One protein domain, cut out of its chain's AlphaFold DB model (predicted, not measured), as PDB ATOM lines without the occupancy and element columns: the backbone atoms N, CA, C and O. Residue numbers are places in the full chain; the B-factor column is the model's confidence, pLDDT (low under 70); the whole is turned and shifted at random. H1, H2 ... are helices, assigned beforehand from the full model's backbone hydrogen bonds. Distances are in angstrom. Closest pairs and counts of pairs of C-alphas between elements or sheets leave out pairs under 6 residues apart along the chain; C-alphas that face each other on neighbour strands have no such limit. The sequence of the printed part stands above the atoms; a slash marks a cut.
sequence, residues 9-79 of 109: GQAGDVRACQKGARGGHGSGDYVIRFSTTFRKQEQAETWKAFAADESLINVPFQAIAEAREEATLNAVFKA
ATOM      1  N   GLY A   9     152.766 173.276 201.733       54.56
ATOM      2  CA  GLY A   9     153.941 173.306 202.604       54.56
ATOM      3  C   GLY A   9     154.738 172.010 202.488       54.56
ATOM      4  O   GLY A   9     155.941 172.044 202.267       54.56
ATOM      5  N   GLN A  10     154.046 170.869 202.469       55.69
ATOM      6  CA  GLN A  10     154.681 169.563 202.322       55.69
ATOM      7  C   GLN A  10     155.300 169.353 200.936       55.69
ATOM      8  O   GLN A  10     156.352 168.729 200.840       55.69
ATOM      9  N   ALA A  11     154.699 169.862 199.855       58.88
ATOM     10  CA  ALA A  11     155.284 169.737 198.514       58.88
ATOM     11  C   ALA A  11     156.591 170.544 198.375       58.88
ATOM     12  O   ALA A  11     157.579 170.041 197.832       58.88
ATOM     13  N   GLY A  12     156.617 171.768 198.914       57.25
ATOM     14  CA  GLY A  12     157.825 172.598 198.971       57.25
ATOM     15  C   GLY A  12     158.921 171.990 199.851       57.25
ATOM     16  O   GLY A  12     160.088 171.976 199.452       57.25
ATOM     17  N   ASP A  13     158.545 171.425 200.999       59.44
ATOM     18  CA  ASP A  13     159.477 170.774 201.925       59.44
ATOM     19  C   ASP A  13     160.084 169.499 201.334       59.44
ATOM     20  O   ASP A  13     161.292 169.287 201.432       59.44
ATOM     21  N   VAL A  14     159.296 168.673 200.637       63.38
ATOM     22  CA  VAL A  14     159.813 167.466 199.966       63.38
ATOM     23  C   VAL A  14     160.876 167.830 198.924       63.38
ATOM     24  O   VAL A  14     161.938 167.203 198.882       63.38
ATOM     25  N   ARG A  15     160.645 168.880 198.126       67.75
ATOM     26  CA  ARG A  15     161.625 169.376 197.144       67.75
ATOM     27  C   ARG A  15     162.859 170.014 197.795       67.75
ATOM     28  O   ARG A  15     163.952 169.976 197.224       67.75
ATOM     29  N   ALA A  16     162.729 170.606 198.983       60.47
ATOM     30  CA  ALA A  16     163.875 171.089 199.758       60.47
ATOM     31  C   ALA A  16     164.731 169.921 200.283       60.47
ATOM     32  O   ALA A  16     165.949 169.915 200.090       60.47
ATOM     33  N   CYS A  17     164.089 168.893 200.845       63.59
ATOM     34  CA  CYS A  17     164.739 167.663 201.299       63.59
ATOM     35  C   CYS A  17     165.472 166.936 200.163       63.59
ATOM     36  O   CYS A  17     166.590 166.460 200.356       63.59
ATOM     37  N   GLN A  18     164.897 166.906 198.955       60.00
ATOM     38  CA  GLN A  18     165.538 166.313 197.775       60.00
ATOM     39  C   GLN A  18     166.836 167.036 197.370       60.00
ATOM     40  O   GLN A  18     167.758 166.401 196.863       60.00
ATOM     41  N   LYS A  19     166.946 168.343 197.648       65.44
ATOM     42  CA  LYS A  19     168.172 169.136 197.441       65.44
ATOM     43  C   LYS A  19     169.152 169.067 198.620       65.44
ATOM     44  O   LYS A  19     170.166 169.757 198.616       65.44
ATOM     45  N   GLY A  20     168.873 168.218 199.611       65.50
ATOM     46  CA  GLY A  20     169.770 167.929 200.729       65.50
ATOM     47  C   GLY A  20     169.559 168.794 201.971       65.50
ATOM     48  O   GLY A  20     170.301 168.625 202.938       65.50
ATOM     49  N   ALA A  21     168.556 169.679 201.990       64.19
ATOM     50  CA  ALA A  21     168.203 170.406 203.205       64.19
ATOM     51  C   ALA A  21     167.636 169.428 204.248       64.19
ATOM     52  O   ALA A  21     166.721 168.660 203.961       64.19
ATOM     53  N   ARG A  22     168.184 169.445 205.465       68.81
ATOM     54  CA  ARG A  22     167.650 168.706 206.615       68.81
ATOM     55  C   ARG A  22     167.351 169.731 207.698       68.81
ATOM     56  O   ARG A  22     168.269 170.431 208.115       68.81
ATOM     57  N   GLY A  23     166.092 169.834 208.121       63.44
ATOM     58  CA  GLY A  23     165.689 170.735 209.201       63.44
ATOM     59  C   GLY A  23     166.433 170.379 210.488       63.44
ATOM     60  O   GLY A  23     166.109 169.395 211.147       63.44
ATOM     61  N   GLY A  24     167.487 171.132 210.801       72.62
ATOM     62  CA  GLY A  24     168.249 170.983 212.038       72.62
ATOM     63  C   GLY A  24     167.558 171.700 213.195       72.62
ATOM     64  O   GLY A  24     166.794 172.631 212.975       72.62
ATOM     65  N   HIS A  25     167.871 171.321 214.436       70.94
ATOM     66  CA  HIS A  25     167.276 171.913 215.647       70.94
ATOM     67  C   HIS A  25     167.440 173.450 215.755       70.94
ATOM     68  O   HIS A  25     166.683 174.095 216.468       70.94
ATOM     69  N   GLY A  26     168.394 174.041 215.024       77.38
ATOM     70  CA  GLY A  26     168.583 175.494 214.907       77.38
ATOM     71  C   GLY A  26     168.077 176.130 213.603       77.38
ATOM     72  O   GLY A  26     168.344 177.308 213.382       77.38
ATOM     73  N   SER A  27     167.408 175.381 212.719       75.94
ATOM     74  CA  SER A  27     166.864 175.902 211.457       75.94
ATOM     75  C   SER A  27     165.455 176.451 211.675       75.94
ATOM     76  O   SER A  27     164.558 175.718 212.085       75.94
ATOM     77  N   GLY A  28     165.256 177.743 211.408       80.25
ATOM     78  CA  GLY A  28     163.949 178.402 211.454       80.25
ATOM     79  C   GLY A  28     163.338 178.533 210.062       80.25
ATOM     80  O   GLY A  28     163.301 179.633 209.516       80.25
ATOM     81  N   ASP A  29     162.902 177.421 209.474       80.19
ATOM     82  CA  ASP A  29     162.307 177.405 208.136       80.19
ATOM     83  C   ASP A  29     160.824 177.816 208.177       80.19
ATOM     84  O   ASP A  29     159.997 177.145 208.791       80.19
ATOM     85  N   TYR A  30     160.474 178.909 207.489       82.94
ATOM     86  CA  TYR A  30     159.098 179.410 207.393       82.94
ATOM     87  C   TYR A  30     158.661 179.568 205.938       82.94
ATOM     88  O   TYR A  30     159.448 179.946 205.068       82.94
ATOM     89  N   VAL A  31     157.376 179.324 205.672       81.50
ATOM     90  CA  VAL A  31     156.762 179.540 204.356       81.50
ATOM     91  C   VAL A  31     155.528 180.413 204.520       81.50
ATOM     92  O   VAL A  31     154.587 180.044 205.218       81.50
ATOM     93  N   ILE A  32     155.520 181.566 203.850       84.88
ATOM     94  CA  ILE A  32     154.387 182.494 203.828       84.88
ATOM     95  C   ILE A  32     153.901 182.614 202.386       84.88
ATOM     96  O   ILE A  32     154.693 182.834 201.472       84.88
ATOM     97  N   ARG A  33     152.587 182.488 202.184       80.94
ATOM     98  CA  ARG A  33     151.935 182.660 200.883       80.94
ATOM     99  C   ARG A  33     150.807 183.670 201.004       80.94
ATOM    100  O   ARG A  33     149.982 183.567 201.906       80.94
ATOM    101  N   PHE A  34     150.732 184.586 200.050       84.19
ATOM    102  CA  PHE A  34     149.627 185.526 199.898       84.19
ATOM    103  C   PHE A  34     149.210 185.598 198.427       84.19
ATOM    104  O   PHE A  34     149.935 185.136 197.547       84.19
ATOM    105  N   SER A  35     148.031 186.154 198.168       81.25
ATOM    106  CA  SER A  35     147.539 186.413 196.815       81.25
ATOM    107  C   SER A  35     147.277 187.901 196.640       81.25
ATOM    108  O   SER A  35     146.812 188.562 197.567       81.25
ATOM    109  N   THR A  36     147.560 188.418 195.448       82.88
ATOM    110  CA  THR A  36     147.267 189.802 195.054       82.88
ATOM    111  C   THR A  36     145.877 189.961 194.439       82.88
ATOM    112  O   THR A  36     145.382 191.084 194.351       82.88
ATOM    113  N   THR A  37     145.235 188.859 194.041       75.50
ATOM    114  CA  THR A  37     143.910 188.852 193.408       75.50
ATOM    115  C   THR A  37     142.774 188.646 194.400       75.50
ATOM    116  O   THR A  37     141.661 189.037 194.103       75.50
ATOM    117  N   PHE A  38     143.021 188.071 195.583       69.00
ATOM    118  CA  PHE A  38     141.953 187.771 196.542       69.00
ATOM    119  C   PHE A  38     141.788 188.889 197.567       69.00
ATOM    120  O   PHE A  38     142.417 188.881 198.630       69.00
ATOM    121  N   ARG A  39     140.898 189.841 197.268       71.25
ATOM    122  CA  ARG A  39     140.436 190.823 198.259       71.25
ATOM    123  C   ARG A  39     139.291 190.232 199.087       71.25
ATOM    124  O   ARG A  39     138.638 189.276 198.685       71.25
ATOM    125  N   LYS A  40     139.049 190.782 200.282       68.38
ATOM    126  CA  LYS A  40     138.196 190.182 201.334       68.38
ATOM    127  C   LYS A  40     136.782 189.755 200.873       68.38
ATOM    128  O   LYS A  40     136.232 188.831 201.455       68.38
ATOM    129  N   GLN A  41     136.212 190.388 199.841       62.53
ATOM    130  CA  GLN A  41     134.898 190.045 199.267       62.53
ATOM    131  C   GLN A  41     134.931 188.878 198.255       62.53
ATOM    132  O   GLN A  41     133.955 188.143 198.158       62.53
ATOM    133  N   GLU A  42     136.044 188.649 197.553       60.22
ATOM    134  CA  GLU A  42     136.189 187.606 196.512       60.22
ATOM    135  C   GLU A  42     136.602 186.235 197.074       60.22
ATOM    136  O   GLU A  42     136.623 185.230 196.356       60.22
ATOM    137  N   GLN A  43     136.919 186.168 198.374       62.19
ATOM    138  CA  GLN A  43     137.294 184.917 199.032       62.19
ATOM    139  C   GLN A  43     136.177 183.870 198.929       62.19
ATOM    140  O   GLN A  43     136.467 182.722 198.610       62.19
ATOM    141  N   ALA A  44     134.912 184.246 199.142       62.66
ATOM    142  CA  ALA A  44     133.810 183.285 199.212       62.66
ATOM    143  C   ALA A  44     133.612 182.483 197.913       62.66
ATOM    144  O   ALA A  44     133.444 181.267 197.973       62.66
ATOM    145  N   GLU A  45     133.681 183.127 196.746       65.62
ATOM    146  CA  GLU A  45     133.470 182.455 195.452       65.62
ATOM    147  C   GLU A  45     134.670 181.602 195.028       65.62
ATOM    148  O   GLU A  45     134.513 180.512 194.482       65.62
ATOM    149  N   THR A  46     135.882 182.035 195.367       65.75
ATOM    150  CA  THR A  46     137.096 181.270 195.062       65.75
ATOM    151  C   THR A  46     137.197 180.009 195.923       65.75
ATOM    152  O   THR A  46     137.540 178.940 195.422       65.75
ATOM    153  N   TRP A  47     136.868 180.101 197.217       69.12
ATOM    154  CA  TRP A  47     136.821 178.922 198.085       69.12
ATOM    155  C   TRP A  47     135.762 177.920 197.618       69.12
ATOM    156  O   TRP A  47     136.019 176.722 197.667       69.12
ATOM    157  N   LYS A  48     134.619 178.388 197.098       69.12
ATOM    158  CA  LYS A  48     133.622 177.514 196.459       69.12
ATOM    159  C   LYS A  48     134.172 176.838 195.202       69.12
ATOM    160  O   LYS A  48     133.928 175.653 195.024       69.12
ATOM    161  N   ALA A  49     134.935 177.546 194.367       69.88
ATOM    162  CA  ALA A  49     135.556 176.968 193.174       69.88
ATOM    163  C   ALA A  49     136.600 175.888 193.515       69.88
ATOM    164  O   ALA A  49     136.569 174.813 192.929       69.88
ATOM    165  N   PHE A  50     137.466 176.123 194.509       73.06
ATOM    166  CA  PHE A  50     138.396 175.092 194.995       73.06
ATOM    167  C   PHE A  50     137.687 173.933 195.706       73.06
ATOM    168  O   PHE A  50     138.151 172.805 195.624       73.06
ATOM    169  N   ALA A  51     136.574 174.191 196.397       71.50
ATOM    170  CA  ALA A  51     135.761 173.129 196.988       71.50
ATOM    171  C   ALA A  51     135.023 172.301 195.920       71.50
ATOM    172  O   ALA A  51     134.738 171.128 196.149       71.50
ATOM    173  N   ALA A  52     134.707 172.903 194.770       78.81
ATOM    174  CA  ALA A  52     134.102 172.219 193.630       78.81
ATOM    175  C   ALA A  52     135.127 171.392 192.836       78.81
ATOM    176  O   ALA A  52     134.785 170.319 192.344       78.81
ATOM    177  N   ASP A  53     136.371 171.869 192.736       81.56
ATOM    178  CA  ASP A  53     137.488 171.132 192.148       81.56
ATOM    179  C   ASP A  53     138.802 171.427 192.889       81.56
ATOM    180  O   ASP A  53     139.496 172.421 192.643       81.56
ATOM    181  N   GLU A  54     139.174 170.516 193.791       80.31
ATOM    182  CA  GLU A  54     140.421 170.619 194.550       80.31
ATOM    183  C   GLU A  54     141.657 170.525 193.645       80.31
ATOM    184  O   GLU A  54     142.719 171.034 194.004       80.31
ATOM    185  N   SER A  55     141.552 169.923 192.452       84.88
ATOM    186  CA  SER A  55     142.699 169.715 191.563       84.88
ATOM    187  C   SER A  55     143.283 171.022 191.019       84.88
ATOM    188  O   SER A  55     144.476 171.079 190.703       84.88
ATOM    189  N   LEU A  56     142.494 172.103 191.020       82.38
ATOM    190  CA  LEU A  56     142.928 173.453 190.655       82.38
ATOM    191  C   LEU A  56     144.078 173.964 191.540       82.38
ATOM    192  O   LEU A  56     144.833 174.845 191.128       82.38
ATOM    193  N   ILE A  57     144.250 173.411 192.747       82.75
ATOM    194  CA  ILE A  57     145.342 173.768 193.662       82.75
ATOM    195  C   ILE A  57     146.700 173.173 193.230       82.75
ATOM    196  O   ILE A  57     147.752 173.668 193.639       82.75
ATOM    197  N   ASN A  58     146.705 172.137 192.385       85.00
ATOM    198  CA  ASN A  58     147.926 171.415 192.014       85.00
ATOM    199  C   ASN A  58     148.875 172.275 191.177       85.00
ATOM    200  O   ASN A  58     150.082 172.276 191.414       85.00
ATOM    201  N   VAL A  59     148.328 173.055 190.241       87.25
ATOM    202  CA  VAL A  59     149.106 173.962 189.385       87.25
ATOM    203  C   VAL A  59     149.888 174.992 190.214       87.25
ATOM    204  O   VAL A  59     151.114 175.042 190.085       87.25
ATOM    205  N   PRO A  60     149.267 175.781 191.119       85.56
ATOM    206  CA  PRO A  60     150.023 176.706 191.954       85.56
ATOM    207  C   PRO A  60     150.964 175.991 192.932       85.56
ATOM    208  O   PRO A  60     152.006 176.548 193.265       85.56
ATOM    209  N   PHE A  61     150.661 174.770 193.388       84.56
ATOM    210  CA  PHE A  61     151.593 174.003 194.228       84.56
ATOM    211  C   PHE A  61     152.867 173.620 193.477       84.56
ATOM    212  O   PHE A  61     153.964 173.798 194.010       84.56
ATOM    213  N   GLN A  62     152.731 173.137 192.243       87.38
ATOM    214  CA  GLN A  62     153.872 172.835 191.389       87.38
ATOM    215  C   GLN A  62     154.683 174.099 191.092       87.38
ATOM    216  O   GLN A  62     155.895 174.101 191.303       87.38
ATOM    217  N   ALA A  63     154.015 175.188 190.703       88.38
ATOM    218  CA  ALA A  63     154.675 176.454 190.405       88.38
ATOM    219  C   ALA A  63     155.453 177.004 191.615       88.38
ATOM    220  O   ALA A  63     156.588 177.449 191.473       88.38
ATOM    221  N   ILE A  64     154.882 176.933 192.826       88.81
ATOM    222  CA  ILE A  64     155.574 177.341 194.061       88.81
ATOM    223  C   ILE A  64     156.791 176.454 194.323       88.81
ATOM    224  O   ILE A  64     157.840 176.967 194.719       88.81
ATOM    225  N   ALA A  65     156.658 175.137 194.132       86.56
ATOM    226  CA  ALA A  65     157.765 174.215 194.332       86.56
ATOM    227  C   ALA A  65     158.932 174.583 193.410       86.56
ATOM    228  O   ALA A  65     160.023 174.822 193.918       86.56
ATOM    229  N   GLU A  66     158.682 174.717 192.105       89.06
ATOM    230  CA  GLU A  66     159.674 175.079 191.082       89.06
ATOM    231  C   GLU A  66     160.303 176.453 191.347       89.06
ATOM    232  O   GLU A  66     161.528 176.563 191.430       89.06
ATOM    233  N   ALA A  67     159.482 177.478 191.603       91.19
ATOM    234  CA  ALA A  67     159.959 178.825 191.905       91.19
ATOM    235  C   ALA A  67     160.849 178.861 193.159       91.19
ATOM    236  O   ALA A  67     161.860 179.563 193.187       91.19
ATOM    237  N   ARG A  68     160.522 178.080 194.200       89.56
ATOM    238  CA  ARG A  68     161.366 177.949 195.399       89.56
ATOM    239  C   ARG A  68     162.703 177.285 195.081       89.56
ATOM    240  O   ARG A  68     163.728 177.696 195.636       89.56
ATOM    241  N   GLU A  69     162.711 176.239 194.250       88.88
ATOM    242  CA  GLU A  69     163.965 175.581 193.865       88.88
ATOM    243  C   GLU A  69     164.876 176.559 193.138       88.88
ATOM    244  O   GLU A  69     166.037 176.708 193.519       88.88
ATOM    245  N   GLU A  70     164.329 177.265 192.152       90.94
ATOM    246  CA  GLU A  70     165.083 178.228 191.364       90.94
ATOM    247  C   GLU A  70     165.549 179.409 192.218       90.94
ATOM    248  O   GLU A  70     166.702 179.818 192.121       90.94
ATOM    249  N   ALA A  71     164.713 179.919 193.126       92.69
ATOM    250  CA  ALA A  71     165.100 180.984 194.049       92.69
ATOM    251  C   ALA A  71     166.270 180.568 194.955       92.69
ATOM    252  O   ALA A  71     167.195 181.353 195.170       92.69
ATOM    253  N   THR A  72     166.266 179.324 195.444       91.06
ATOM    254  CA  THR A  72     167.357 178.787 196.271       91.06
ATOM    255  C   THR A  72     168.647 178.661 195.460       91.06
ATOM    256  O   THR A  72     169.707 179.088 195.916       91.06
ATOM    257  N   LEU A  73     168.570 178.118 194.239       92.06
ATOM    258  CA  LEU A  73     169.723 178.025 193.339       92.06
ATOM    259  C   LEU A  73     170.259 179.419 192.996       92.06
ATOM    260  O   LEU A  73     171.454 179.669 193.142       92.06
ATOM    261  N   ASN A  74     169.383 180.355 192.638       94.56
ATOM    262  CA  ASN A  74     169.741 181.738 192.338       94.56
ATOM    263  C   ASN A  74     170.443 182.421 193.513       94.56
ATOM    264  O   ASN A  74     171.429 183.122 193.297       94.56
ATOM    265  N   ALA A  75     169.979 182.203 194.746       93.56
ATOM    266  CA  ALA A  75     170.622 182.756 195.933       93.56
ATOM    267  C   ALA A  75     172.073 182.266 196.078       93.56
ATOM    268  O   ALA A  75     172.957 183.067 196.366       93.56
ATOM    269  N   VAL A  76     172.336 180.979 195.826       93.19
ATOM    270  CA  VAL A  76     173.686 180.396 195.930       93.19
ATOM    271  C   VAL A  76     174.583 180.810 194.759       93.19
ATOM    272  O   VAL A  76     175.725 181.201 194.984       93.19
ATOM    273  N   PHE A  77     174.088 180.756 193.521       94.75
ATOM    274  CA  PHE A  77     174.873 181.100 192.327       94.75
ATOM    275  C   PHE A  77     175.191 182.597 192.224       94.75
ATOM    276  O   PHE A  77     176.211 182.960 191.645       94.75
ATOM    277  N   LYS A  78     174.346 183.467 192.791       95.25
ATOM    278  CA  LYS A  78     174.584 184.920 192.837       95.25
ATOM    279  C   LYS A  78     175.301 185.375 194.109       95.25
ATOM    280  O   LYS A  78     175.676 186.544 194.194       95.25
ATOM    281  N   ALA A  79     175.476 184.497 195.100       95.25
ATOM    282  CA  ALA A  79     176.167 184.844 196.334       95.25
ATOM    283  C   ALA A  79     177.611 185.263 196.041       95.25
ATOM    284  O   ALA A  79     178.340 184.591 195.313       95.25
TER     285      ALA A  79
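What this domain is: This is residues 9 to 79 of the 109 residues of an uncharacterized protein of Candidatus Latescibacteria bacterium (UniProt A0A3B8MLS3). One long helix, H3, makes the longest axis, with the short helix H1 packed on its middle and the short helix H2 turned off at its beginning, so that H2 and H3 make an L. A long stretch without a named element, residues 19 to 42, arches from the end of H1 to H2. The printed part has 71 residues with three named helices, in the order H1, H2, H3, and no named strand; its class is all helix. It is loose, with a radius of gyration of the C-alphas of 15.4 A, and elongated, spanning 41 by 22 by 21 A.

How they stand to each other: Start with H1, residues 9 to 18, which touches H3, residues 54 to 78; their closest C-alphas are those of Gly 12 and Ala 65, 4.9 A apart. H3 touches H1 with residues 61 to 69 alone. The two run the same way at a steep tilt of 42 degrees. H2, residues 43 to 52, is apart from H1. H2 is close to H3 but not clearly touching it, the closest C-alphas being those of Phe 50 and Leu 56, 6.5 A apart; their lines are only just about perpendicular, at 71 degrees. Every O i to N i+4 pair is within hydrogen-bond range in H1 and H2, and 18 of 21 are in H3.

Where its parts are: Find C-alpha 9 at (153.941, 173.306, 202.604); from there H1 runs 14.4 A to C-alpha 18. H2 begins at C-alpha 43, at (137.294, 184.917, 199.032), and measures 14.2 A. H3 runs 37.1 A from C-alpha 54 to C-alpha 78 at (174.584, 184.920, 192.837).

The domain as a whole: Look for the farthest C-alphas at Ala 52 and Ala 79, 44.0 A apart. The printed part has no cut; the link from H1 to H2 is long, that from H2 to H3 tight. The pLDDT is under 70 at residues 9 to 23, 38 and 40 to 49.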